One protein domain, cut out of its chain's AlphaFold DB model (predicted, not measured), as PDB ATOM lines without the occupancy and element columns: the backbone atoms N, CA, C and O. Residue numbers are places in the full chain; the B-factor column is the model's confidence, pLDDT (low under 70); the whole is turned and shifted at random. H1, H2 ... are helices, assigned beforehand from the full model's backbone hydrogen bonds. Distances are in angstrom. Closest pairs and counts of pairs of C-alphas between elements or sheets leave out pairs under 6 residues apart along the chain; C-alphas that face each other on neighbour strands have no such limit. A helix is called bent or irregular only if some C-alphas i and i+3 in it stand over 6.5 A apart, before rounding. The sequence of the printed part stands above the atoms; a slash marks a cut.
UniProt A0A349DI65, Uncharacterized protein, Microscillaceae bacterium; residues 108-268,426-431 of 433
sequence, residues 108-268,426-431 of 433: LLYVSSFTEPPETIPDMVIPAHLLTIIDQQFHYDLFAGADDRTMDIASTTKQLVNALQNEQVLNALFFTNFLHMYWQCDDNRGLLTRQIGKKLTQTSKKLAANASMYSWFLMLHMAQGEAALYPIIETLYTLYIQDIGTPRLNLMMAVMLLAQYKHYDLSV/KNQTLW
ATOM      1  N   LEU A 108     137.801 143.583 149.909       93.25
ATOM      2  CA  LEU A 108     138.767 143.988 148.881       93.25
ATOM      3  C   LEU A 108     139.480 145.294 149.255       93.25
ATOM      4  O   LEU A 108     140.699 145.431 149.118       93.25
ATOM      5  N   LEU A 109     138.709 146.275 149.722       90.12
ATOM      6  CA  LEU A 109     139.238 147.554 150.172       90.12
ATOM      7  C   LEU A 109     140.202 147.389 151.347       90.12
ATOM      8  O   LEU A 109     141.230 148.063 151.385       90.12
ATOM      9  N   TYR A 110     139.874 146.500 152.281       92.06
ATOM     10  CA  TYR A 110     140.711 146.206 153.430       92.06
ATOM     11  C   TYR A 110     141.967 145.423 153.037       92.06
ATOM     12  O   TYR A 110     143.065 145.834 153.396       92.06
ATOM     13  N   VAL A 111     141.844 144.364 152.234       92.62
ATOM     14  CA  VAL A 111     142.980 143.521 151.833       92.62
ATOM     15  C   VAL A 111     143.991 144.277 150.968       92.62
ATOM     16  O   VAL A 111     145.191 144.054 151.066       92.62
ATOM     17  N   SER A 112     143.525 145.264 150.193       88.00
ATOM     18  CA  SER A 112     144.396 146.152 149.407       88.00
ATOM     19  C   SER A 112     145.319 147.025 150.273       88.00
ATOM     20  O   SER A 112     146.162 147.723 149.720       88.00
ATOM     21  N   SER A 113     145.136 147.043 151.600       85.69
ATOM     22  CA  SER A 113     145.990 147.776 152.545       85.69
ATOM     23  C   SER A 113     147.180 146.981 153.074       85.69
ATOM     24  O   SER A 113     148.044 147.563 153.731       85.69
ATOM     25  N   PHE A 114     147.255 145.687 152.773       90.88
ATOM     26  CA  PHE A 114     148.305 144.811 153.272       90.88
ATOM     27  C   PHE A 114     149.440 144.644 152.266       90.88
ATOM     28  O   PHE A 114     149.218 144.594 151.058       90.88
ATOM     29  N   THR A 115     150.662 144.536 152.783       91.88
ATOM     30  CA  THR A 115     151.866 144.140 152.032       91.88
ATOM     31  C   THR A 115     152.302 142.711 152.356       91.88
ATOM     32  O   THR A 115     153.327 142.256 151.861       91.88
ATOM     33  N   GLU A 116     151.559 142.021 153.219       93.50
ATOM     34  CA  GLU A 116     151.840 140.687 153.757       93.50
ATOM     35  C   GLU A 116     150.506 139.959 153.976       93.50
ATOM     36  O   GLU A 116     149.480 140.637 154.112       93.50
ATOM     37  N   PRO A 117     150.490 138.616 154.019       94.25
ATOM     38  CA  PRO A 117     149.295 137.846 154.349       94.25
ATOM     39  C   PRO A 117     148.629 138.374 155.636       94.25
ATOM     40  O   PRO A 117     149.300 138.476 156.667       94.25
ATOM     41  N   PRO A 118     147.337 138.758 155.601       93.69
ATOM     42  CA  PRO A 118     146.649 139.318 156.767       93.69
ATOM     43  C   PRO A 118     146.523 138.362 157.957       93.69
ATOM     44  O   PRO A 118     146.341 138.814 159.089       93.69
ATOM     45  N   GLU A 119     146.554 137.058 157.695       94.06
ATOM     46  CA  GLU A 119     146.391 135.988 158.675       94.06
ATOM     47  C   GLU A 119     147.562 135.007 158.559       94.06
ATOM     48  O   GLU A 119     148.186 134.884 157.501       94.06
ATOM     49  N   THR A 120     147.853 134.274 159.635       93.25
ATOM     50  CA  THR A 120     148.870 133.219 159.606       93.25
ATOM     51  C   THR A 120     148.531 132.195 158.529       93.25
ATOM     52  O   THR A 120     147.407 131.690 158.468       93.25
ATOM     53  N   ILE A 121     149.514 131.897 157.683       87.44
ATOM     54  CA  ILE A 121     149.375 130.899 156.631       87.44
ATOM     55  C   ILE A 121     149.225 129.518 157.278       87.44
ATOM     56  O   ILE A 121     150.044 129.171 158.131       87.44
ATOM     57  N   PRO A 122     148.208 128.728 156.896       83.12
ATOM     58  CA  PRO A 122     148.045 127.381 157.413       83.12
ATOM     59  C   PRO A 122     149.226 126.504 156.990       83.12
ATOM     60  O   PRO A 122     149.587 126.479 155.817       83.12
ATOM     61  N   ASP A 123     149.795 125.739 157.912       81.38
ATOM     62  CA  ASP A 123     150.770 124.700 157.571       81.38
ATOM     63  C   ASP A 123     150.022 123.407 157.220       81.38
ATOM     64  O   ASP A 123     149.921 122.474 158.016       81.38
ATOM     65  N   MET A 124     149.352 123.412 156.063       80.88
ATOM     66  CA  MET A 124     148.530 122.297 155.599       80.88
ATOM     67  C   MET A 124     148.937 121.832 154.207       80.88
ATOM     68  O   MET A 124     149.261 122.617 153.317       80.88
ATOM     69  N   VAL A 125     148.882 120.512 154.023       84.00
ATOM     70  CA  VAL A 125     149.233 119.864 152.762       84.00
ATOM     71  C   VAL A 125     148.122 120.100 151.742       84.00
ATOM     72  O   VAL A 125     146.983 119.666 151.925       84.00
ATOM     73  N   ILE A 126     148.472 120.752 150.636       87.50
ATOM     74  CA  ILE A 126     147.588 120.909 149.478       87.50
ATOM     75  C   ILE A 126     147.277 119.515 148.902       87.50
ATOM     76  O   ILE A 126     148.203 118.721 148.713       87.50
ATOM     77  N   PRO A 127     146.010 119.191 148.577       89.25
ATOM     78  CA  PRO A 127     145.651 117.914 147.981       89.25
ATOM     79  C   PRO A 127     146.494 117.602 146.751       89.25
ATOM     80  O   PRO A 127     146.626 118.433 145.853       89.25
ATOM     81  N   ALA A 128     146.989 116.365 146.672       90.44
ATOM     82  CA  ALA A 128     147.914 115.939 145.623       90.44
ATOM     83  C   ALA A 128     147.399 116.221 144.202       90.44
ATOM     84  O   ALA A 128     148.182 116.591 143.332       90.44
ATOM     85  N   HIS A 129     146.088 116.103 143.959       88.69
ATOM     86  CA  HIS A 129     145.499 116.401 142.652       88.69
ATOM     87  C   HIS A 129     145.556 117.899 142.299       88.69
ATOM     88  O   HIS A 129     145.892 118.233 141.168       88.69
ATOM     89  N   LEU A 130     145.300 118.804 143.256       88.56
ATOM     90  CA  LEU A 130     145.429 120.252 143.044       88.56
ATOM     91  C   LEU A 130     146.891 120.657 142.897       88.56
ATOM     92  O   LEU A 130     147.204 121.479 142.045       88.56
ATOM     93  N   LEU A 131     147.784 120.048 143.679       86.94
ATOM     94  CA  LEU A 131     149.219 120.265 143.543       86.94
ATOM     95  C   LEU A 131     149.709 119.820 142.162       86.94
ATOM     96  O   LEU A 131     150.376 120.584 141.481       86.94
ATOM     97  N   THR A 132     149.281 118.643 141.700       88.12
ATOM     98  CA  THR A 132     149.592 118.143 140.353       88.12
ATOM     99  C   THR A 132     149.080 119.095 139.280       88.12
ATOM    100  O   THR A 132     149.804 119.390 138.339       88.12
ATOM    101  N   ILE A 133     147.855 119.610 139.419       86.12
ATOM    102  CA  ILE A 133     147.305 120.618 138.505       86.12
ATOM    103  C   ILE A 133     148.154 121.885 138.513       86.12
ATOM    104  O   ILE A 133     148.458 122.406 137.444       86.12
ATOM    105  N   ILE A 134     148.522 122.381 139.696       85.25
ATOM    106  CA  ILE A 134     149.327 123.594 139.837       85.25
ATOM    107  C   ILE A 134     150.673 123.400 139.164       85.25
ATOM    108  O   ILE A 134     151.048 124.193 138.305       85.25
ATOM    109  N   ASP A 135     151.354 122.315 139.509       83.56
ATOM    110  CA  ASP A 135     152.664 122.015 138.976       83.56
ATOM    111  C   ASP A 135     152.567 121.819 137.460       83.56
ATOM    112  O   ASP A 135     153.349 122.436 136.760       83.56
ATOM    113  N   GLN A 136     151.573 121.083 136.938       82.00
ATOM    114  CA  GLN A 136     151.428 120.775 135.506       82.00
ATOM    115  C   GLN A 136     150.930 121.922 134.620       82.00
ATOM    116  O   GLN A 136     151.318 122.040 133.460       82.00
ATOM    117  N   GLN A 137     149.976 122.713 135.102       75.44
ATOM    118  CA  GLN A 137     149.319 123.744 134.290       75.44
ATOM    119  C   GLN A 137     149.969 125.106 134.477       75.44
ATOM    120  O   GLN A 137     149.886 125.956 133.590       75.44
ATOM    121  N   PHE A 138     150.621 125.317 135.618       73.69
ATOM    122  CA  PHE A 138     151.294 126.564 135.954       73.69
ATOM    123  C   PHE A 138     152.812 126.354 135.993       73.69
ATOM    124  O   PHE A 138     153.499 127.043 136.743       73.69
ATOM    125  N   HIS A 139     153.306 125.418 135.156       60.53
ATOM    126  CA  HIS A 139     154.713 125.119 134.865       60.53
ATOM    127  C   HIS A 139     155.461 126.367 134.404       60.53
ATOM    128  O   HIS A 139     155.768 126.502 133.228       60.53
ATOM    129  N   TYR A 140     155.773 127.275 135.314       52.78
ATOM    130  CA  TYR A 140     156.636 128.392 135.022       52.78
ATOM    131  C   TYR A 140     157.265 128.921 136.302       52.78
ATOM    132  O   TYR A 140     156.730 129.778 136.999       52.78
ATOM    133  N   ASP A 141     158.514 128.510 136.468       46.72
ATOM    134  CA  ASP A 141     159.603 129.378 136.894       46.72
ATOM    135  C   ASP A 141     159.817 130.490 135.829       46.72
ATOM    136  O   ASP A 141     160.910 130.672 135.298       46.72
ATOM    137  N   LEU A 142     158.746 131.216 135.437       44.06
ATOM    138  CA  LEU A 142     158.781 132.293 134.420       44.06
ATOM    139  C   LEU A 142     159.731 133.419 134.828       44.06
ATOM    140  O   LEU A 142     160.047 134.284 134.017       44.06
ATOM    141  N   PHE A 143     160.205 133.370 136.071       47.09
ATOM    142  CA  PHE A 143     161.222 134.228 136.625       47.09
ATOM    143  C   PHE A 143     162.119 133.441 137.585       47.09
ATOM    144  O   PHE A 143     162.320 133.845 138.723       47.09
ATOM    145  N   ALA A 144     162.770 132.389 137.080       41.53
ATOM    146  CA  ALA A 144     163.964 131.790 137.697       41.53
ATOM    147  C   ALA A 144     165.112 132.804 137.940       41.53
ATOM    148  O   ALA A 144     166.213 132.445 138.357       41.53
ATOM    149  N   GLY A 145     164.896 134.090 137.642       42.38
ATOM    150  CA  GLY A 145     165.690 135.164 138.193       42.38
ATOM    151  C   GLY A 145     165.394 135.272 139.681       42.38
ATOM    152  O   GLY A 145     164.293 135.619 140.084       42.38
ATOM    153  N   ALA A 146     166.409 135.036 140.502       50.47
ATOM    154  CA  ALA A 146     166.423 135.331 141.930       50.47
ATOM    155  C   ALA A 146     166.268 136.841 142.257       50.47
ATOM    156  O   ALA A 146     166.828 137.312 143.248       50.47
ATOM    157  N   ASP A 147     165.576 137.618 141.416       60.53
ATOM    158  CA  ASP A 147     165.312 139.031 141.632       60.53
ATOM    159  C   ASP A 147     163.975 139.226 142.356       60.53
ATOM    160  O   ASP A 147     162.973 138.551 142.137       60.53
ATOM    161  N   ASP A 148     163.973 140.162 143.290       66.31
ATOM    162  CA  ASP A 148     162.841 140.522 144.139       66.31
ATOM    163  C   ASP A 148     161.758 141.324 143.388       66.31
ATOM    164  O   ASP A 148     160.917 141.978 144.011       66.31
ATOM    165  N   ARG A 149     161.783 141.307 142.048       72.00
ATOM    166  CA  ARG A 149     160.979 142.173 141.172       72.00
ATOM    167  C   ARG A 149     159.920 141.416 140.387       72.00
ATOM    168  O   ARG A 149     159.092 142.043 139.725       72.00
ATOM    169  N   THR A 150     159.929 140.094 140.466       79.94
ATOM    170  CA  THR A 150     159.051 139.211 139.702       79.94
ATOM    171  C   THR A 150     158.167 138.392 140.632       79.94
ATOM    172  O   THR A 150     158.526 138.135 141.777       79.94
ATOM    173  N   MET A 151     156.956 138.054 140.190       85.31
ATOM    174  CA  MET A 151     155.969 137.375 141.033       85.31
ATOM    175  C   MET A 151     156.083 135.854 140.902       85.31
ATOM    176  O   MET A 151     155.914 135.322 139.804       85.31
ATOM    177  N   ASP A 152     156.264 135.149 142.021       85.62
ATOM    178  CA  ASP A 152     156.153 133.689 142.087       85.62
ATOM    179  C   ASP A 152     154.678 133.250 142.023       85.62
ATOM    180  O   ASP A 152     153.974 133.130 143.035       85.62
ATOM    181  N   ILE A 153     154.186 133.049 140.797       86.06
ATOM    182  CA  ILE A 153     152.802 132.637 140.524       86.06
ATOM    183  C   ILE A 153     152.493 131.296 141.192       86.06
ATOM    184  O   ILE A 153     151.410 131.157 141.763       86.06
ATOM    185  N   ALA A 154     153.411 130.328 141.150       85.81
ATOM    186  CA  ALA A 154     153.181 128.987 141.678       85.81
ATOM    187  C   ALA A 154     152.995 129.019 143.199       85.81
ATOM    188  O   ALA A 154     151.970 128.542 143.690       85.81
ATOM    189  N   SER A 155     153.911 129.658 143.935       88.25
ATOM    190  CA  SER A 155     153.782 129.830 145.387       88.25
ATOM    191  C   SER A 155     152.519 130.603 145.747       88.25
ATOM    192  O   SER A 155     151.743 130.167 146.594       88.25
ATOM    193  N   THR A 156     152.240 131.712 145.054       91.56
ATOM    194  CA  THR A 156     151.028 132.517 145.305       91.56
ATOM    195  C   THR A 156     149.762 131.679 145.130       91.56
ATOM    196  O   THR A 156     148.813 131.771 145.906       91.56
ATOM    197  N   THR A 157     149.758 130.833 144.104       91.56
ATOM    198  CA  THR A 157     148.639 129.964 143.756       91.56
ATOM    199  C   THR A 157     148.464 128.829 144.767       91.56
ATOM    200  O   THR A 157     147.338 128.543 145.175       91.56
ATOM    201  N   LYS A 158     149.563 128.228 145.237       91.00
ATOM    202  CA  LYS A 158     149.561 127.251 146.335       91.00
ATOM    203  C   LYS A 158     148.967 127.860 147.605       91.00
ATOM    204  O   LYS A 158     148.059 127.276 148.197       91.00
ATOM    205  N   GLN A 159     149.394 129.071 147.965       93.38
ATOM    206  CA  GLN A 159     148.869 129.762 149.142       93.38
ATOM    207  C   GLN A 159     147.399 130.169 149.001       93.38
ATOM    208  O   GLN A 159     146.646 130.094 149.972       93.38
ATOM    209  N   LEU A 160     146.950 130.528 147.794       95.25
ATOM    210  CA  LEU A 160     145.529 130.734 147.514       95.25
ATOM    211  C   LEU A 160     144.713 129.461 147.775       95.25
ATOM    212  O   LEU A 160     143.705 129.526 148.477       95.25
ATOM    213  N   VAL A 161     145.136 128.313 147.237       94.19
ATOM    214  CA  VAL A 161     144.432 127.036 147.449       94.19
ATOM    215  C   VAL A 161     144.375 126.694 148.930       94.19
ATOM    216  O   VAL A 161     143.298 126.405 149.447       94.19
ATOM    217  N   ASN A 162     145.504 126.809 149.625       93.62
ATOM    218  CA  ASN A 162     145.576 126.570 151.057       93.62
ATOM    219  C   ASN A 162     144.592 127.472 151.828       93.62
ATOM    220  O   ASN A 162     143.769 126.978 152.596       93.62
ATOM    221  N   ALA A 163     144.580 128.780 151.555       95.50
ATOM    222  CA  ALA A 163     143.649 129.709 152.193       95.50
ATOM    223  C   ALA A 163     142.172 129.365 151.915       95.50
ATOM    224  O   ALA A 163     141.354 129.393 152.834       95.50
ATOM    225  N   LEU A 164     141.828 128.992 150.676       95.50
ATOM    226  CA  LEU A 164     140.467 128.586 150.303       95.50
ATOM    227  C   LEU A 164     140.014 127.326 151.052       95.50
ATOM    228  O   LEU A 164     138.900 127.292 151.565       95.50
ATOM    229  N   GLN A 165     140.873 126.310 151.156       93.00
ATOM    230  CA  GLN A 165     140.552 125.061 151.862       93.00
ATOM    231  C   GLN A 165     140.379 125.238 153.373       93.00
ATOM    232  O   GLN A 165     139.706 124.434 154.013       93.00
ATOM    233  N   ASN A 166     140.987 126.284 153.925       93.50
ATOM    234  CA  ASN A 166     140.943 126.635 155.340       93.50
ATOM    235  C   ASN A 166     139.871 127.681 155.679       93.50
ATOM    236  O   ASN A 166     139.863 128.202 156.791       93.50
ATOM    237  N   GLU A 167     139.014 128.046 154.722       95.19
ATOM    238  CA  GLU A 167     138.016 129.115 154.872       95.19
ATOM    239  C   GLU A 167     138.627 130.480 155.292       95.19
ATOM    240  O   GLU A 167     137.940 131.351 155.837       95.19
ATOM    241  N   GLN A 168     139.920 130.709 155.003       95.81
ATOM    242  CA  GLN A 168     140.643 131.953 155.295       95.81
ATOM    243  C   GLN A 168     140.388 133.006 154.213       95.81
ATOM    244  O   GLN A 168     141.193 133.239 153.305       95.81
ATOM    245  N   VAL A 169     139.237 133.669 154.315       95.88
ATOM    246  CA  VAL A 169     138.776 134.659 153.330       95.88
ATOM    247  C   VAL A 169     139.797 135.773 153.089       95.88
ATOM    248  O   VAL A 169     140.013 136.152 151.940       95.88
ATOM    249  N   LEU A 170     140.433 136.316 154.134       96.38
ATOM    250  CA  LEU A 170     141.359 137.441 153.964       96.38
ATOM    251  C   LEU A 170     142.639 137.032 153.236       96.38
ATOM    252  O   LEU A 170     143.045 137.739 152.313       96.38
ATOM    253  N   ASN A 171     143.234 135.892 153.593       96.75
ATOM    254  CA  ASN A 171     144.393 135.360 152.875       96.75
ATOM    255  C   ASN A 171     144.040 134.995 151.424       96.75
ATOM    256  O   ASN A 171     144.765 135.369 150.502       96.75
ATOM    257  N   ALA A 172     142.891 134.361 151.182       97.50
ATOM    258  CA  ALA A 172     142.464 134.009 149.827       97.50
ATOM    259  C   ALA A 172     142.249 135.259 148.948       97.50
ATOM    260  O   ALA A 172     142.696 135.313 147.795       97.50
ATOM    261  N   LEU A 173     141.622 136.304 149.500       96.94
ATOM    262  CA  LEU A 173     141.475 137.595 148.823       96.94
ATOM    263  C   LEU A 173     142.830 138.277 148.602       96.94
ATOM    264  O   LEU A 173     143.026 138.888 147.554       96.94
ATOM    265  N   PHE A 174     143.762 138.171 149.552       95.94
ATOM    266  CA  PHE A 174     145.102 138.751 149.451       95.94
ATOM    267  C   PHE A 174     145.872 138.157 148.271       95.94
ATOM    268  O   PHE A 174     146.272 138.902 147.373       95.94
ATOM    269  N   PHE A 175     146.008 136.829 148.218       96.00
ATOM    270  CA  PHE A 175     146.746 136.147 147.151       96.00
ATOM    271  C   PHE A 175     146.076 136.317 145.788       96.00
ATOM    272  O   PHE A 175     146.747 136.602 144.797       96.00
ATOM    273  N   THR A 176     144.743 136.251 145.729       96.44
ATOM    274  CA  THR A 176     144.025 136.510 144.471       96.44
ATOM    275  C   THR A 176     144.201 137.951 144.004       96.44
ATOM    276  O   THR A 176     144.371 138.212 142.812       96.44
ATOM    277  N   ASN A 177     144.174 138.912 144.928       93.94
ATOM    278  CA  ASN A 177     144.411 140.304 144.592       93.94
ATOM    279  C   ASN A 177     145.849 140.540 144.113       93.94
ATOM    280  O   ASN A 177     146.050 141.323 143.187       93.94
ATOM    281  N   PHE A 178     146.823 139.856 144.714       92.56
ATOM    282  CA  PHE A 178     148.217 139.917 144.294       92.56
ATOM    283  C   PHE A 178     148.388 139.404 142.856       92.56
ATOM    284  O   PHE A 178     148.909 140.138 142.017       92.56
ATOM    285  N   LEU A 179     147.808 138.241 142.528       92.44
ATOM    286  CA  LEU A 179     147.756 137.723 141.152       92.44
ATOM    287  C   LEU A 179     147.074 138.711 140.195       92.44
ATOM    288  O   LEU A 179     147.583 138.995 139.114       92.44
ATOM    289  N   HIS A 180     145.944 139.297 140.596       91.75
ATOM    290  CA  HIS A 180     145.204 140.240 139.752       91.75
ATOM    291  C   HIS A 180     145.999 141.507 139.391       91.75
ATOM    292  O   HIS A 180     145.724 142.155 138.376       91.75
ATOM    293  N   MET A 181     146.978 141.891 140.207       88.31
ATOM    294  CA  MET A 181     147.815 143.059 139.939       88.31
ATOM    295  C   MET A 181     148.867 142.813 138.849       88.31
ATOM    296  O   MET A 181     149.431 143.783 138.340       88.31
ATOM    297  N   TYR A 182     149.087 141.561 138.439       86.00
ATOM    298  CA  TYR A 182     150.099 141.188 137.456       86.00
ATOM    299  C   TYR A 182     149.493 140.877 136.077       86.00
ATOM    300  O   TYR A 182     148.599 140.043 135.939       86.00
ATOM    301  N   TRP A 183     149.989 141.557 135.038       78.25
ATOM    302  CA  TRP A 183     149.425 141.537 133.672       78.25
ATOM    303  C   TRP A 183     150.380 140.972 132.611       78.25
ATOM    304  O   TRP A 183     150.098 141.068 131.422       78.25
ATOM    305  N   GLN A 184     151.536 140.456 133.028       76.00
ATOM    306  CA  GLN A 184     152.587 139.969 132.131       76.00
ATOM    307  C   GLN A 184     152.565 138.437 132.041       76.00
ATOM    308  O   GLN A 184     153.596 137.793 132.197       76.00
ATOM    309  N   CYS A 185     151.379 137.857 131.845       76.19
ATOM    310  CA  CYS A 185     151.205 136.413 131.688       76.19
ATOM    311  C   CYS A 185     150.717 136.059 130.283       76.19
ATOM    312  O   CYS A 185     150.113 136.884 129.591       76.19
ATOM    313  N   ASP A 186     150.940 134.804 129.896       80.25
ATOM    314  CA  ASP A 186     150.420 134.257 128.648       80.25
ATOM    315  C   ASP A 186     148.886 134.252 128.620       80.25
ATOM    316  O   ASP A 186     148.202 134.211 129.648       80.25
ATOM    317  N   ASP A 187     148.333 134.283 127.408       82.88
ATOM    318  CA  ASP A 187     146.892 134.204 127.196       82.88
ATOM    319  C   ASP A 187     146.372 132.796 127.509       82.88
ATOM    320  O   ASP A 187     146.438 131.873 126.696       82.88
ATOM    321  N   ASN A 188     145.794 132.650 128.697       76.50
ATOM    322  CA  ASN A 188     145.332 131.364 129.217       76.50
ATOM    323  C   ASN A 188     143.869 131.034 128.865       76.50
ATOM    324  O   ASN A 188     143.290 130.091 129.415       76.50
ATOM    325  N   ARG A 189     143.229 131.761 127.934       82.31
ATOM    326  CA  ARG A 189     141.817 131.506 127.574       82.31
ATOM    327  C   ARG A 189     141.583 130.093 127.049       82.31
ATOM    328  O   ARG A 189     140.514 129.535 127.292       82.31
ATOM    329  N   GLY A 190     142.552 129.509 126.343       80.75
ATOM    330  CA  GLY A 190     142.444 128.144 125.816       80.75
ATOM    331  C   GLY A 190     142.299 127.096 126.922       80.75
ATOM    332  O   GLY A 190     141.477 126.187 126.808       80.75
ATOM    333  N   LEU A 191     143.032 127.264 128.025       79.00
ATOM    334  CA  LEU A 191     142.960 126.381 129.187       79.00
ATOM    335  C   LEU A 191     141.569 126.433 129.833       79.00
ATOM    336  O   LEU A 191     140.923 125.402 130.007       79.00
ATOM    337  N   LEU A 192     141.073 127.640 130.101       83.38
ATOM    338  CA  LEU A 192     139.761 127.848 130.715       83.38
ATOM    339  C   LEU A 192     138.597 127.450 129.805       83.38
ATOM    340  O   LEU A 192     137.625 126.887 130.289       83.38
ATOM    341  N   THR A 193     138.706 127.673 128.492       83.81
ATOM    342  CA  THR A 193     137.693 127.244 127.505       83.81
ATOM    343  C   THR A 193     137.508 125.726 127.526       83.81
ATOM    344  O   THR A 193     136.377 125.248 127.467       83.81
ATOM    345  N   ARG A 194     138.607 124.965 127.649       85.38
ATOM    346  CA  ARG A 194     138.544 123.503 127.811       85.38
ATOM    347  C   ARG A 194     137.867 123.115 129.124       85.38
ATOM    348  O   ARG A 194     137.032 122.221 129.113       85.38
ATOM    349  N   GLN A 195     138.179 123.820 130.212       85.19
ATOM    350  CA  GLN A 195     137.620 123.557 131.541       85.19
ATOM    351  C   GLN A 195     136.097 123.753 131.599       85.19
ATOM    352  O   GLN A 195     135.397 122.927 132.176       85.19
ATOM    353  N   ILE A 196     135.575 124.824 130.993       87.75
ATOM    354  CA  ILE A 196     134.128 125.107 130.990       87.75
ATOM    355  C   ILE A 196     133.365 124.370 129.879       87.75
ATOM    356  O   ILE A 196     132.139 124.378 129.870       87.75
ATOM    357  N   GLY A 197     134.067 123.779 128.904       87.19
ATOM    358  CA  GLY A 197     133.449 123.090 127.765       87.19
ATOM    359  C   GLY A 197     132.629 123.998 126.836       87.19
ATOM    360  O   GLY A 197     131.819 123.514 126.049       87.19
ATOM    361  N   LYS A 198     132.812 125.320 126.918       86.06
ATOM    362  CA  LYS A 198     132.038 126.337 126.192       86.06
ATOM    363  C   LYS A 198     132.965 127.368 125.568       86.06
ATOM    364  O   LYS A 198     133.865 127.896 126.216       86.06
ATOM    365  N   LYS A 199     132.713 127.709 124.303       84.88
ATOM    366  CA  LYS A 199     133.425 128.791 123.617       84.88
ATOM    367  C   LYS A 199     132.841 130.137 124.037       84.88
ATOM    368  O   LYS A 199     131.676 130.415 123.766       84.88
ATOM    369  N   LEU A 200     133.664 130.993 124.634       81.62
ATOM    370  CA  LEU A 200     133.252 132.347 125.000       81.62
ATOM    371  C   LEU A 200     133.440 133.319 123.833       81.62
ATOM    372  O   LEU A 200     134.502 133.374 123.203       81.62
ATOM    373  N   THR A 201     132.407 134.108 123.558       79.19
ATOM    374  CA  THR A 201     132.439 135.216 122.598       79.19
ATOM    375  C   THR A 201     132.744 136.529 123.327       79.19
ATOM    376  O   THR A 201     132.474 136.662 124.518       79.19
ATOM    377  N   GLN A 202     133.338 137.495 122.614       83.94
ATOM    378  CA  GLN A 202     133.601 138.857 123.117       83.94
ATOM    379  C   GLN A 202     134.450 138.915 124.403       83.94
ATOM    380  O   GLN A 202     134.069 139.523 125.395       83.94
ATOM    381  N   THR A 203     135.628 138.288 124.386       88.75
ATOM    382  CA  THR A 203     136.535 138.271 125.545       88.75
ATOM    383  C   THR A 203     137.561 139.408 125.520       88.75
ATOM    384  O   THR A 203     138.078 139.794 124.466       88.75
ATOM    385  N   SER A 204     137.899 139.922 126.699       90.62
ATOM    386  CA  SER A 204     138.917 140.947 126.898       90.62
ATOM    387  C   SER A 204     140.318 140.357 126.776       90.62
ATOM    388  O   SER A 204     140.758 139.580 127.624       90.62
ATOM    389  N   LYS A 205     141.062 140.781 125.746       87.38
ATOM    390  CA  LYS A 205     142.486 140.429 125.580       87.38
ATOM    391  C   LYS A 205     143.330 140.871 126.775       87.38
ATOM    392  O   LYS A 205     144.255 140.176 127.166       87.38
ATOM    393  N   LYS A 206     142.993 142.025 127.360       90.06
ATOM    394  CA  LYS A 206     143.700 142.567 128.523       90.06
ATOM    395  C   LYS A 206     143.560 141.623 129.718       90.06
ATOM    396  O   LYS A 206     144.551 141.289 130.349       90.06
ATOM    397  N   LEU A 207     142.335 141.187 130.020       88.94
ATOM    398  CA  LEU A 207     142.068 140.292 131.153       88.94
ATOM    399  C   LEU A 207     142.582 138.872 130.905       88.94
ATOM    400  O   LEU A 207     142.979 138.206 131.852       88.94
ATOM    401  N   ALA A 208     142.633 138.443 129.645       84.50
ATOM    402  CA  ALA A 208     143.193 137.156 129.250       84.50
ATOM    403  C   ALA A 208     144.690 136.997 129.574       84.50
ATOM    404  O   ALA A 208     145.124 135.882 129.847       84.50
ATOM    405  N   ALA A 209     145.447 138.098 129.574       84.62
ATOM    406  CA  ALA A 209     146.875 138.143 129.907       84.62
ATOM    407  C   ALA A 209     147.151 138.430 131.402       84.62
ATOM    408  O   ALA A 209     148.281 138.707 131.803       84.62
ATOM    409  N   ASN A 210     146.117 138.430 132.247       89.50
ATOM    410  CA  ASN A 210     146.249 138.694 133.679       89.50
ATOM    411  C   ASN A 210     146.498 137.395 134.464       89.50
ATOM    412  O   ASN A 210     145.834 136.389 134.211       89.50
ATOM    413  N   ALA A 211     147.378 137.415 135.470       89.00
ATOM    414  CA  ALA A 211     147.697 136.217 136.256       89.00
ATOM    415  C   ALA A 211     146.496 135.674 137.058       89.00
ATOM    416  O   ALA A 211     146.452 134.496 137.398       89.00
ATOM    417  N   SER A 212     145.461 136.482 137.311       92.56
ATOM    418  CA  SER A 212     144.211 135.989 137.914       92.56
ATOM    419  C   SER A 212     143.470 134.943 137.070       92.56
ATOM    420  O   SER A 212     142.573 134.279 137.586       92.56
ATOM    421  N   MET A 213     143.850 134.724 135.805       91.25
ATOM    422  CA  MET A 213     143.355 133.584 135.022       91.25
ATOM    423  C   MET A 213     143.729 132.237 135.661       91.25
ATOM    424  O   MET A 213     142.943 131.293 135.586       91.25
ATOM    425  N   TYR A 214     144.862 132.162 136.367       90.31
ATOM    426  CA  TYR A 214     145.238 130.988 137.162       90.31
ATOM    427  C   TYR A 214     144.296 130.790 138.357       90.31
ATOM    428  O   TYR A 214     143.831 129.676 138.601       90.31
ATOM    429  N   SER A 215     143.921 131.882 139.038       94.25
ATOM    430  CA  SER A 215     142.900 131.848 140.091       94.25
ATOM    431  C   SER A 215     141.570 131.332 139.545       94.25
ATOM    432  O   SER A 215     140.988 130.425 140.126       94.25
ATOM    433  N   TRP A 216     141.104 131.847 138.401       95.50
ATOM    434  CA  TRP A 216     139.856 131.388 137.783       95.50
ATOM    435  C   TRP A 216     139.867 129.904 137.439       95.50
ATOM    436  O   TRP A 216     138.876 129.226 137.695       95.50
ATOM    437  N   PHE A 217     140.971 129.398 136.885       92.56
ATOM    438  CA  PHE A 217     141.077 127.986 136.528       92.56
ATOM    439  C   PHE A 217     140.885 127.088 137.750       92.56
ATOM    440  O   PHE A 217     140.056 126.178 137.726       92.56
ATOM    441  N   LEU A 218     141.594 127.391 138.837       92.94
ATOM    442  CA  LEU A 218     141.477 126.641 140.084       92.94
ATOM    443  C   LEU A 218     140.105 126.776 140.716       92.94
ATOM    444  O   LEU A 218     139.520 125.778 141.112       92.94
ATOM    445  N   MET A 219     139.576 127.994 140.782       95.94
ATOM    446  CA  MET A 219     138.266 128.252 141.362       95.94
ATOM    447  C   MET A 219     137.160 127.484 140.629       95.94
ATOM    448  O   MET A 219     136.303 126.878 141.267       95.94
ATOM    449  N   LEU A 220     137.206 127.443 139.294       95.56
ATOM    450  CA  LEU A 220     136.284 126.632 138.502       95.56
ATOM    451  C   LEU A 220     136.474 125.143 138.775       95.56
ATOM    452  O   LEU A 220     135.482 124.458 138.983       95.56
ATOM    453  N   HIS A 221     137.717 124.654 138.800       93.69
ATOM    454  CA  HIS A 221     138.025 123.255 139.103       93.69
ATOM    455  C   HIS A 221     137.509 122.830 140.486       93.69
ATOM    456  O   HIS A 221     136.787 121.845 140.597       93.69
ATOM    457  N   MET A 222     137.794 123.617 141.525       94.44
ATOM    458  CA  MET A 222     137.338 123.368 142.897       94.44
ATOM    459  C   MET A 222     135.810 123.395 143.020       94.44
ATOM    460  O   MET A 222     135.253 122.680 143.847       94.44
ATOM    461  N   ALA A 223     135.121 124.181 142.189       96.69
ATOM    462  CA  ALA A 223     133.667 124.240 142.188       96.69
ATOM    463  C   ALA A 223     132.993 123.081 141.428       96.69
ATOM    464  O   ALA A 223     131.797 122.890 141.615       96.69
ATOM    465  N   GLN A 224     133.696 122.305 140.584       93.12
ATOM    466  CA  GLN A 224     133.073 121.319 139.669       93.12
ATOM    467  C   GLN A 224     132.201 120.265 140.366       93.12
ATOM    468  O   GLN A 224     131.244 119.781 139.767       93.12
ATOM    469  N   GLY A 225     132.513 119.915 141.617       91.69
ATOM    470  CA  GLY A 225     131.733 118.956 142.406       91.69
ATOM    471  C   GLY A 225     130.487 119.543 143.080       91.69
ATOM    472  O   GLY A 225     129.682 118.792 143.622       91.69
ATOM    473  N   GLU A 226     130.311 120.863 143.053       96.94
ATOM    474  CA  GLU A 226     129.312 121.577 143.848       96.94
ATOM    475  C   GLU A 226     128.214 122.165 142.956       96.94
ATOM    476  O   GLU A 226     128.323 123.284 142.450       96.94
ATOM    477  N   ALA A 227     127.123 121.413 142.777       96.88
ATOM    478  CA  ALA A 227     126.066 121.709 141.803       96.88
ATOM    479  C   ALA A 227     125.438 123.111 141.944       96.88
ATOM    480  O   ALA A 227     125.069 123.721 140.942       96.88
ATOM    481  N   ALA A 228     125.331 123.634 143.170       97.31
ATOM    482  CA  ALA A 228     124.797 124.973 143.422       97.31
ATOM    483  C   ALA A 228     125.851 126.086 143.264       97.31
ATOM    484  O   ALA A 228     125.512 127.210 142.897       97.31
ATOM    485  N   LEU A 229     127.127 125.790 143.524       98.19
ATOM    486  CA  LEU A 229     128.212 126.773 143.492       98.19
ATOM    487  C   LEU A 229     128.774 126.961 142.081       98.19
ATOM    488  O   LEU A 229     129.012 128.096 141.664       98.19
ATOM    489  N   TYR A 230     128.977 125.869 141.340       97.94
ATOM    490  CA  TYR A 230     129.618 125.898 140.025       97.94
ATOM    491  C   TYR A 230     128.974 126.893 139.048       97.94
ATOM    492  O   TYR A 230     129.712 127.711 138.490       97.94
ATOM    493  N   PRO A 231     127.634 126.938 138.878       98.12
ATOM    494  CA  PRO A 231     127.005 127.889 137.959       98.12
ATOM    495  C   PRO A 231     127.261 129.352 138.344       98.12
ATOM    496  O   PRO A 231     127.356 130.222 137.476       98.12
ATOM    497  N   ILE A 232     127.413 129.633 139.643       98.56
ATOM    498  CA  ILE A 232     127.714 130.975 140.146       98.56
ATOM    499  C   ILE A 232     129.147 131.356 139.764       98.56
ATOM    500  O   ILE A 232     129.368 132.426 139.195       98.56
ATOM    501  N   ILE A 233     130.116 130.469 140.017       98.44
ATOM    502  CA  ILE A 233     131.529 130.699 139.679       98.44
ATOM    503  C   ILE A 233     131.720 130.820 138.159       98.44
ATOM    504  O   ILE A 233     132.413 131.732 137.706       98.44
ATOM    505  N   GLU A 234     131.057 129.975 137.364       97.69
ATOM    506  CA  GLU A 234     131.061 130.056 135.895       97.69
ATOM    507  C   GLU A 234     130.493 131.392 135.394       97.69
ATOM    508  O   GLU A 234     131.070 132.034 134.509       97.69
ATOM    509  N   THR A 235     129.388 131.851 135.986       98.06
ATOM    510  CA  THR A 235     128.771 133.137 135.637       98.06
ATOM    511  C   THR A 235     129.701 134.302 135.969       98.06
ATOM    512  O   THR A 235     129.916 135.177 135.131       98.06
ATOM    513  N   LEU A 236     130.313 134.309 137.157       98.50
ATOM    514  CA  LEU A 236     131.264 135.351 137.556       98.50
ATOM    515  C   LEU A 236     132.514 135.362 136.664       98.50
ATOM    516  O   LEU A 236     132.980 136.444 136.295       98.50
ATOM    517  N   TYR A 237     133.018 134.190 136.261       97.25
ATOM    518  CA  TYR A 237     134.104 134.080 135.284       97.25
ATOM    519  C   TYR A 237     133.695 134.649 133.920       97.25
ATOM    520  O   TYR A 237     134.449 135.412 133.317       97.25
ATOM    521  N   THR A 238     132.486 134.334 133.450       96.19
ATOM    522  CA  THR A 238     131.954 134.854 132.183       96.19
ATOM    523  C   THR A 238     131.899 136.381 132.205       96.19
ATOM    524  O   THR A 238     132.445 137.029 131.311       96.19
ATOM    525  N   LEU A 239     131.340 136.965 133.271       97.25
ATOM    526  CA  LEU A 239     131.302 138.417 133.464       97.25
ATOM    527  C   LEU A 239     132.710 139.021 133.536       97.25
ATOM    528  O   LEU A 239     132.966 140.064 132.938       97.25
ATOM    529  N   TYR A 240     133.636 138.362 134.242       96.62
ATOM    530  CA  TYR A 240     135.037 138.773 134.316       96.62
ATOM    531  C   TYR A 240     135.661 138.859 132.926       96.62
ATOM    532  O   TYR A 240     136.115 139.924 132.522       96.62
ATOM    533  N   ILE A 241     135.677 137.760 132.173       94.50
ATOM    534  CA  ILE A 241     136.439 137.691 130.925       94.50
ATOM    535  C   ILE A 241     135.786 138.479 129.786       94.50
ATOM    536  O   ILE A 241     136.483 138.865 128.847       94.50
ATOM    537  N   GLN A 242     134.486 138.766 129.874       94.75
ATOM    538  CA  GLN A 242     133.776 139.671 128.962       94.75
ATOM    539  C   GLN A 242     133.881 141.154 129.360       94.75
ATOM    540  O   GLN A 242     133.359 142.006 128.645       94.75
ATOM    541  N   ASP A 243     134.576 141.476 130.458       95.62
ATOM    542  CA  ASP A 243     134.714 142.842 130.987       95.62
ATOM    543  C   ASP A 243     133.355 143.508 131.285       95.62
ATOM    544  O   ASP A 243     133.136 144.692 131.025       95.62
ATOM    545  N   ILE A 244     132.414 142.715 131.813       96.50
ATOM    546  CA  ILE A 244     131.071 143.158 132.197       96.50
ATOM    547  C   ILE A 244     131.038 143.415 133.706       96.50
ATOM    548  O   ILE A 244     131.426 142.579 134.530       96.50
ATOM    549  N   GLY A 245     130.529 144.587 134.084       96.81
ATOM    550  CA  GLY A 245     130.511 145.022 135.476       96.81
ATOM    551  C   GLY A 245     131.875 145.508 135.955       96.81
ATOM    552  O   GLY A 245     132.517 146.325 135.300       96.81
ATOM    553  N   THR A 246     132.302 145.034 137.127       95.81
ATOM    554  CA  THR A 246     133.638 145.313 137.667       95.81
ATOM    555  C   THR A 246     134.399 143.991 137.793       95.81
ATOM    556  O   THR A 246     134.220 143.299 138.797       95.81
ATOM    557  N   PRO A 247     135.277 143.631 136.833       96.06
ATOM    558  CA  PRO A 247     135.936 142.320 136.809       96.06
ATOM    559  C   PRO A 247     136.621 141.963 138.127       96.06
ATOM    560  O   PRO A 247     136.461 140.863 138.646       96.06
ATOM    561  N   ARG A 248     137.319 142.921 138.743       95.25
ATOM    562  CA  ARG A 248     137.978 142.690 140.033       95.25
ATOM    563  C   ARG A 248     136.989 142.299 141.137       95.25
ATOM    564  O   ARG A 248     137.320 141.432 141.931       95.25
ATOM    565  N   LEU A 249     135.788 142.882 141.182       97.50
ATOM    566  CA  LEU A 249     134.758 142.487 142.150       97.50
ATOM    567  C   LEU A 249     134.160 141.115 141.821       97.50
ATOM    568  O   LEU A 249     133.951 140.340 142.748       97.50
ATOM    569  N   ASN A 250     133.974 140.774 140.539       98.31
ATOM    570  CA  ASN A 250     133.555 139.424 140.131       98.31
ATOM    571  C   ASN A 250     134.549 138.366 140.642       98.31
ATOM    572  O   ASN A 250     134.147 137.359 141.220       98.31
ATOM    573  N   LEU A 251     135.851 138.636 140.488       98.12
ATOM    574  CA  LEU A 251     136.932 137.782 140.983       98.12
ATOM    575  C   LEU A 251     136.908 137.661 142.514       98.12
ATOM    576  O   LEU A 251     136.942 136.552 143.038       98.12
ATOM    577  N   MET A 252     136.801 138.777 143.243       98.00
ATOM    578  CA  MET A 252     136.755 138.744 144.714       98.00
ATOM    579  C   MET A 252     135.499 138.050 145.254       98.00
ATOM    580  O   MET A 252     135.566 137.374 146.279       98.00
ATOM    581  N   MET A 253     134.358 138.195 144.576       98.44
ATOM    582  CA  MET A 253     133.135 137.488 144.941       98.44
ATOM    583  C   MET A 253     133.312 135.976 144.777       98.44
ATOM    584  O   MET A 253     132.969 135.239 145.694       98.44
ATOM    585  N   ALA A 254     133.915 135.515 143.676       98.62
ATOM    586  CA  ALA A 254     134.193 134.093 143.461       98.62
ATOM    587  C   ALA A 254     135.087 133.497 144.562       98.62
ATOM    588  O   ALA A 254     134.770 132.434 145.093       98.62
ATOM    589  N   VAL A 255     136.141 134.216 144.969       98.44
ATOM    590  CA  VAL A 255     137.023 133.816 146.081       98.44
ATOM    591  C   VAL A 255     136.246 133.671 147.386       98.44
ATOM    592  O   VAL A 255     136.369 132.665 148.079       98.44
ATOM    593  N   MET A 256     135.429 134.671 147.722       97.69
ATOM    594  CA  MET A 256     134.664 134.666 148.968       97.69
ATOM    595  C   MET A 256     133.617 133.551 149.000       97.69
ATOM    596  O   MET A 256     133.407 132.943 150.049       97.69
ATOM    597  N   LEU A 257     132.979 133.264 147.862       98.12
ATOM    598  CA  LEU A 257     132.064 132.136 147.738       98.12
ATOM    599  C   LEU A 257     132.810 130.817 147.909       98.12
ATOM    600  O   LEU A 257     132.421 130.028 148.755       98.12
ATOM    601  N   LEU A 258     133.916 130.585 147.207       97.75
ATOM    602  CA  LEU A 258     134.660 129.328 147.350       97.75
ATOM    603  C   LEU A 258     135.184 129.079 148.762       97.75
ATOM    604  O   LEU A 258     135.153 127.942 149.218       97.75
ATOM    605  N   ALA A 259     135.603 130.130 149.464       96.88
ATOM    606  CA  ALA A 259     136.060 130.006 150.842       96.88
ATOM    607  C   ALA A 259     134.933 129.641 151.824       96.88
ATOM    608  O   ALA A 259     135.218 129.059 152.859       96.88
ATOM    609  N   GLN A 260     133.675 130.030 151.561       96.44
ATOM    610  CA  GLN A 260     132.619 130.019 152.589       96.44
ATOM    611  C   GLN A 260     131.213 129.634 152.087       96.44
ATOM    612  O   GLN A 260     130.233 129.849 152.796       96.44
ATOM    613  N   TYR A 261     131.071 129.042 150.895       96.56
ATOM    614  CA  TYR A 261     129.762 128.775 150.267       96.56
ATOM    615  C   TYR A 261     128.823 127.928 151.124       96.56
ATOM    616  O   TYR A 261     127.611 128.106 151.048       96.56
ATOM    617  N   LYS A 262     129.368 127.046 151.969       96.75
ATOM    618  CA  LYS A 262     128.602 126.198 152.894       96.75
ATOM    619  C   LYS A 262     127.793 127.007 153.914       96.75
ATOM    620  O   LYS A 262     126.828 126.495 154.469       96.75
ATOM    621  N   HIS A 263     128.170 128.264 154.135       95.94
ATOM    622  CA  HIS A 263     127.506 129.192 155.052       95.94
ATOM    623  C   HIS A 263     126.511 130.118 154.341       95.94
ATOM    624  O   HIS A 263     125.901 130.977 154.984       95.94
ATOM    625  N   TYR A 264     126.357 129.989 153.020       96.69
ATOM    626  CA  TYR A 264     125.535 130.874 152.204       96.69
ATOM    627  C   TYR A 264     124.353 130.137 151.587       96.69
ATOM    628  O   TYR A 264     124.447 129.000 151.136       96.69
ATOM    629  N   ASP A 265     123.233 130.840 151.493       97.12
ATOM    630  CA  ASP A 265     122.132 130.442 150.630       97.12
ATOM    631  C   ASP A 265     122.492 130.733 149.170       97.12
ATOM    632  O   ASP A 265     122.664 131.895 148.786       97.12
ATOM    633  N   LEU A 266     122.616 129.668 148.381       97.69
ATOM    634  CA  LEU A 266     122.966 129.710 146.961       97.69
ATOM    635  C   LEU A 266     121.741 129.589 146.042       97.69
ATOM    636  O   LEU A 266     121.903 129.421 144.833       97.69
ATOM    637  N   SER A 267     120.520 129.646 146.587       97.19
ATOM    638  CA  SER A 267     119.291 129.539 145.794       97.19
ATOM    639  C   SER A 267     119.233 130.616 144.714       97.19
ATOM    640  O   SER A 267     119.561 131.774 144.956       97.19
ATOM    641  N   VAL A 268     118.858 130.237 143.492       97.38
ATOM    642  CA  VAL A 268     118.763 131.173 142.364       97.38
ATOM    643  C   VAL A 268     117.449 131.957 142.473       97.38
ATOM    644  O   VAL A 268     116.390 131.327 142.515       97.38
ATOM    645  N   LYS A 426     158.628 142.300 147.226       88.88
ATOM    646  CA  LYS A 426     159.697 142.083 148.211       88.88
ATOM    647  C   LYS A 426     159.287 141.094 149.314       88.88
ATOM    648  O   LYS A 426     160.068 140.228 149.711       88.88
ATOM    649  N   ASN A 427     158.053 141.216 149.793       90.44
ATOM    650  CA  ASN A 427     157.523 140.417 150.894       90.44
ATOM    651  C   ASN A 427     157.078 139.009 150.479       90.44
ATOM    652  O   ASN A 427     156.683 138.227 151.343       90.44
ATOM    653  N   GLN A 428     157.162 138.646 149.194       88.19
ATOM    654  CA  GLN A 428     156.786 137.302 148.747       88.19
ATOM    655  C   GLN A 428     157.627 136.190 149.393       88.19
ATOM    656  O   GLN A 428     157.160 135.073 149.580       88.19
ATOM    657  N   THR A 429     158.850 136.523 149.814       86.19
ATOM    658  CA  THR A 429     159.759 135.626 150.545       86.19
ATOM    659  C   THR A 429     159.186 135.107 151.865       86.19
ATOM    660  O   THR A 429     159.622 134.061 152.332       86.19
ATOM    661  N   LEU A 430     158.193 135.788 152.449       87.06
ATOM    662  CA  LEU A 430     157.552 135.387 153.706       87.06
ATOM    663  C   LEU A 430     156.612 134.185 153.560       87.06
ATOM    664  O   LEU A 430     156.233 133.580 154.558       87.06
ATOM    665  N   TRP A 431     156.185 133.879 152.337       87.12
ATOM    666  CA  TRP A 431     155.154 132.874 152.066       87.12
ATOM    667  C   TRP A 431     155.446 132.013 150.835       87.12
ATOM    668  O   TRP A 431     154.614 131.200 150.426       87.12
TER     669      TRP A 431
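What this domain is: This is residues 108 to 268 and 426 to 431 of the 433 residues of an uncharacterized protein of Microscillaceae bacterium (UniProt A0A349DI65). A compact bundle of six helices has H9, the longest, and H7 at its core with H3, H4 and H8, while H2 packs on H3 at one edge. H5 packs alongside H7, little H1 packs on H4, and H10 is a small separate piece beyond the cut. The class is all helix, with ten named helices, H1 to H10 in chain order, and no named strand; they hold 97 of the 167 printed residues. The whole is compact, with a radius of gyration of the C-alphas of 15.1 A and spans of 44 by 34 by 33 A.

Where its parts are: H9, residues 247 to 263, is 24.0 A long, from C-alpha 247 at (135.936, 142.320, 136.809) to C-alpha 263 at (127.506, 129.192, 155.052). It has a kink of 48 degrees near residue 257 and is irregular, with C-alphas 259 and 262 8.6 A apart. H8, residues 230 to 241, and H7, residues 212 to 223, are each 16.4 A long. H4, residues 169 to 180, measures 16.0 A, H3, residues 153 to 165, 18.3 A, and H2, residues 128 to 137, 13.8 A. H5 is residues 189 to 196, H6 205 to 208, and H1 108 to 111, with C-alpha 108 at (138.767, 143.988, 148.881). H10, residues 426 to 430, is only just irregular: C-alphas 426 and 429 are 6.9 A apart.

How they stand to each other: H2, H3, H4, H7, H8 and H9 form an up-and-down bundle, each running against the one before it. H9 touches H8 with residues 247 to 254 alone, a hairpin at a shallow tilt of 13 degrees, closest at the C-alphas of Tyr 240 and Pro 247, 4.4 A. H9 also touches H4, opposite ways at a shallow tilt of 27 degrees, closest at the C-alphas of Val 169 and Ala 259, 5.9 A. H7 is the hub, touching H3, H4, H5, H8 and H9; its closest C-alphas to H5 are Phe 217 and Leu 192, 6.0 A. H3 and H4 are a hairpin, with the C-alphas of Leu 160 and Ala 172 closest at 5.0 A. H3 touches H2 with residues 154 to 158 alone, closest at the C-alphas of Ala 154 and Ile 134, 6.9 A. H1 touches H4, with the C-alphas of Val 111 and Phe 174 closest at 5.7 A. H6 and H8 only just touch, with 3 pairs of C-alphas within 8 A; the closest are Leu 207 and Ile 241, 6.2 A. H10 touches no helix. Every O i to N i+4 pair is within hydrogen-bond range in H2, H3, H4, H5, H7 and H8, against 11 of 13 in H9 and 0 of 1 in H10, where 1 of 2 O i to N i+3 pairs is; H1 and H6 are too short for an i+4 pair.

The domain as a whole: The two C-alphas farthest apart, Ala 146 and Val 268, are 47.8 A apart. Residues 269 to 425 are not printed, and C-alphas 268 and 426 are 42.8 A apart across the cut. The links H1 to H2 and H2 to H3 are long. Confidence is low, under 70, at residues 139 to 148; mean pLDDT of the printed part is 88.6.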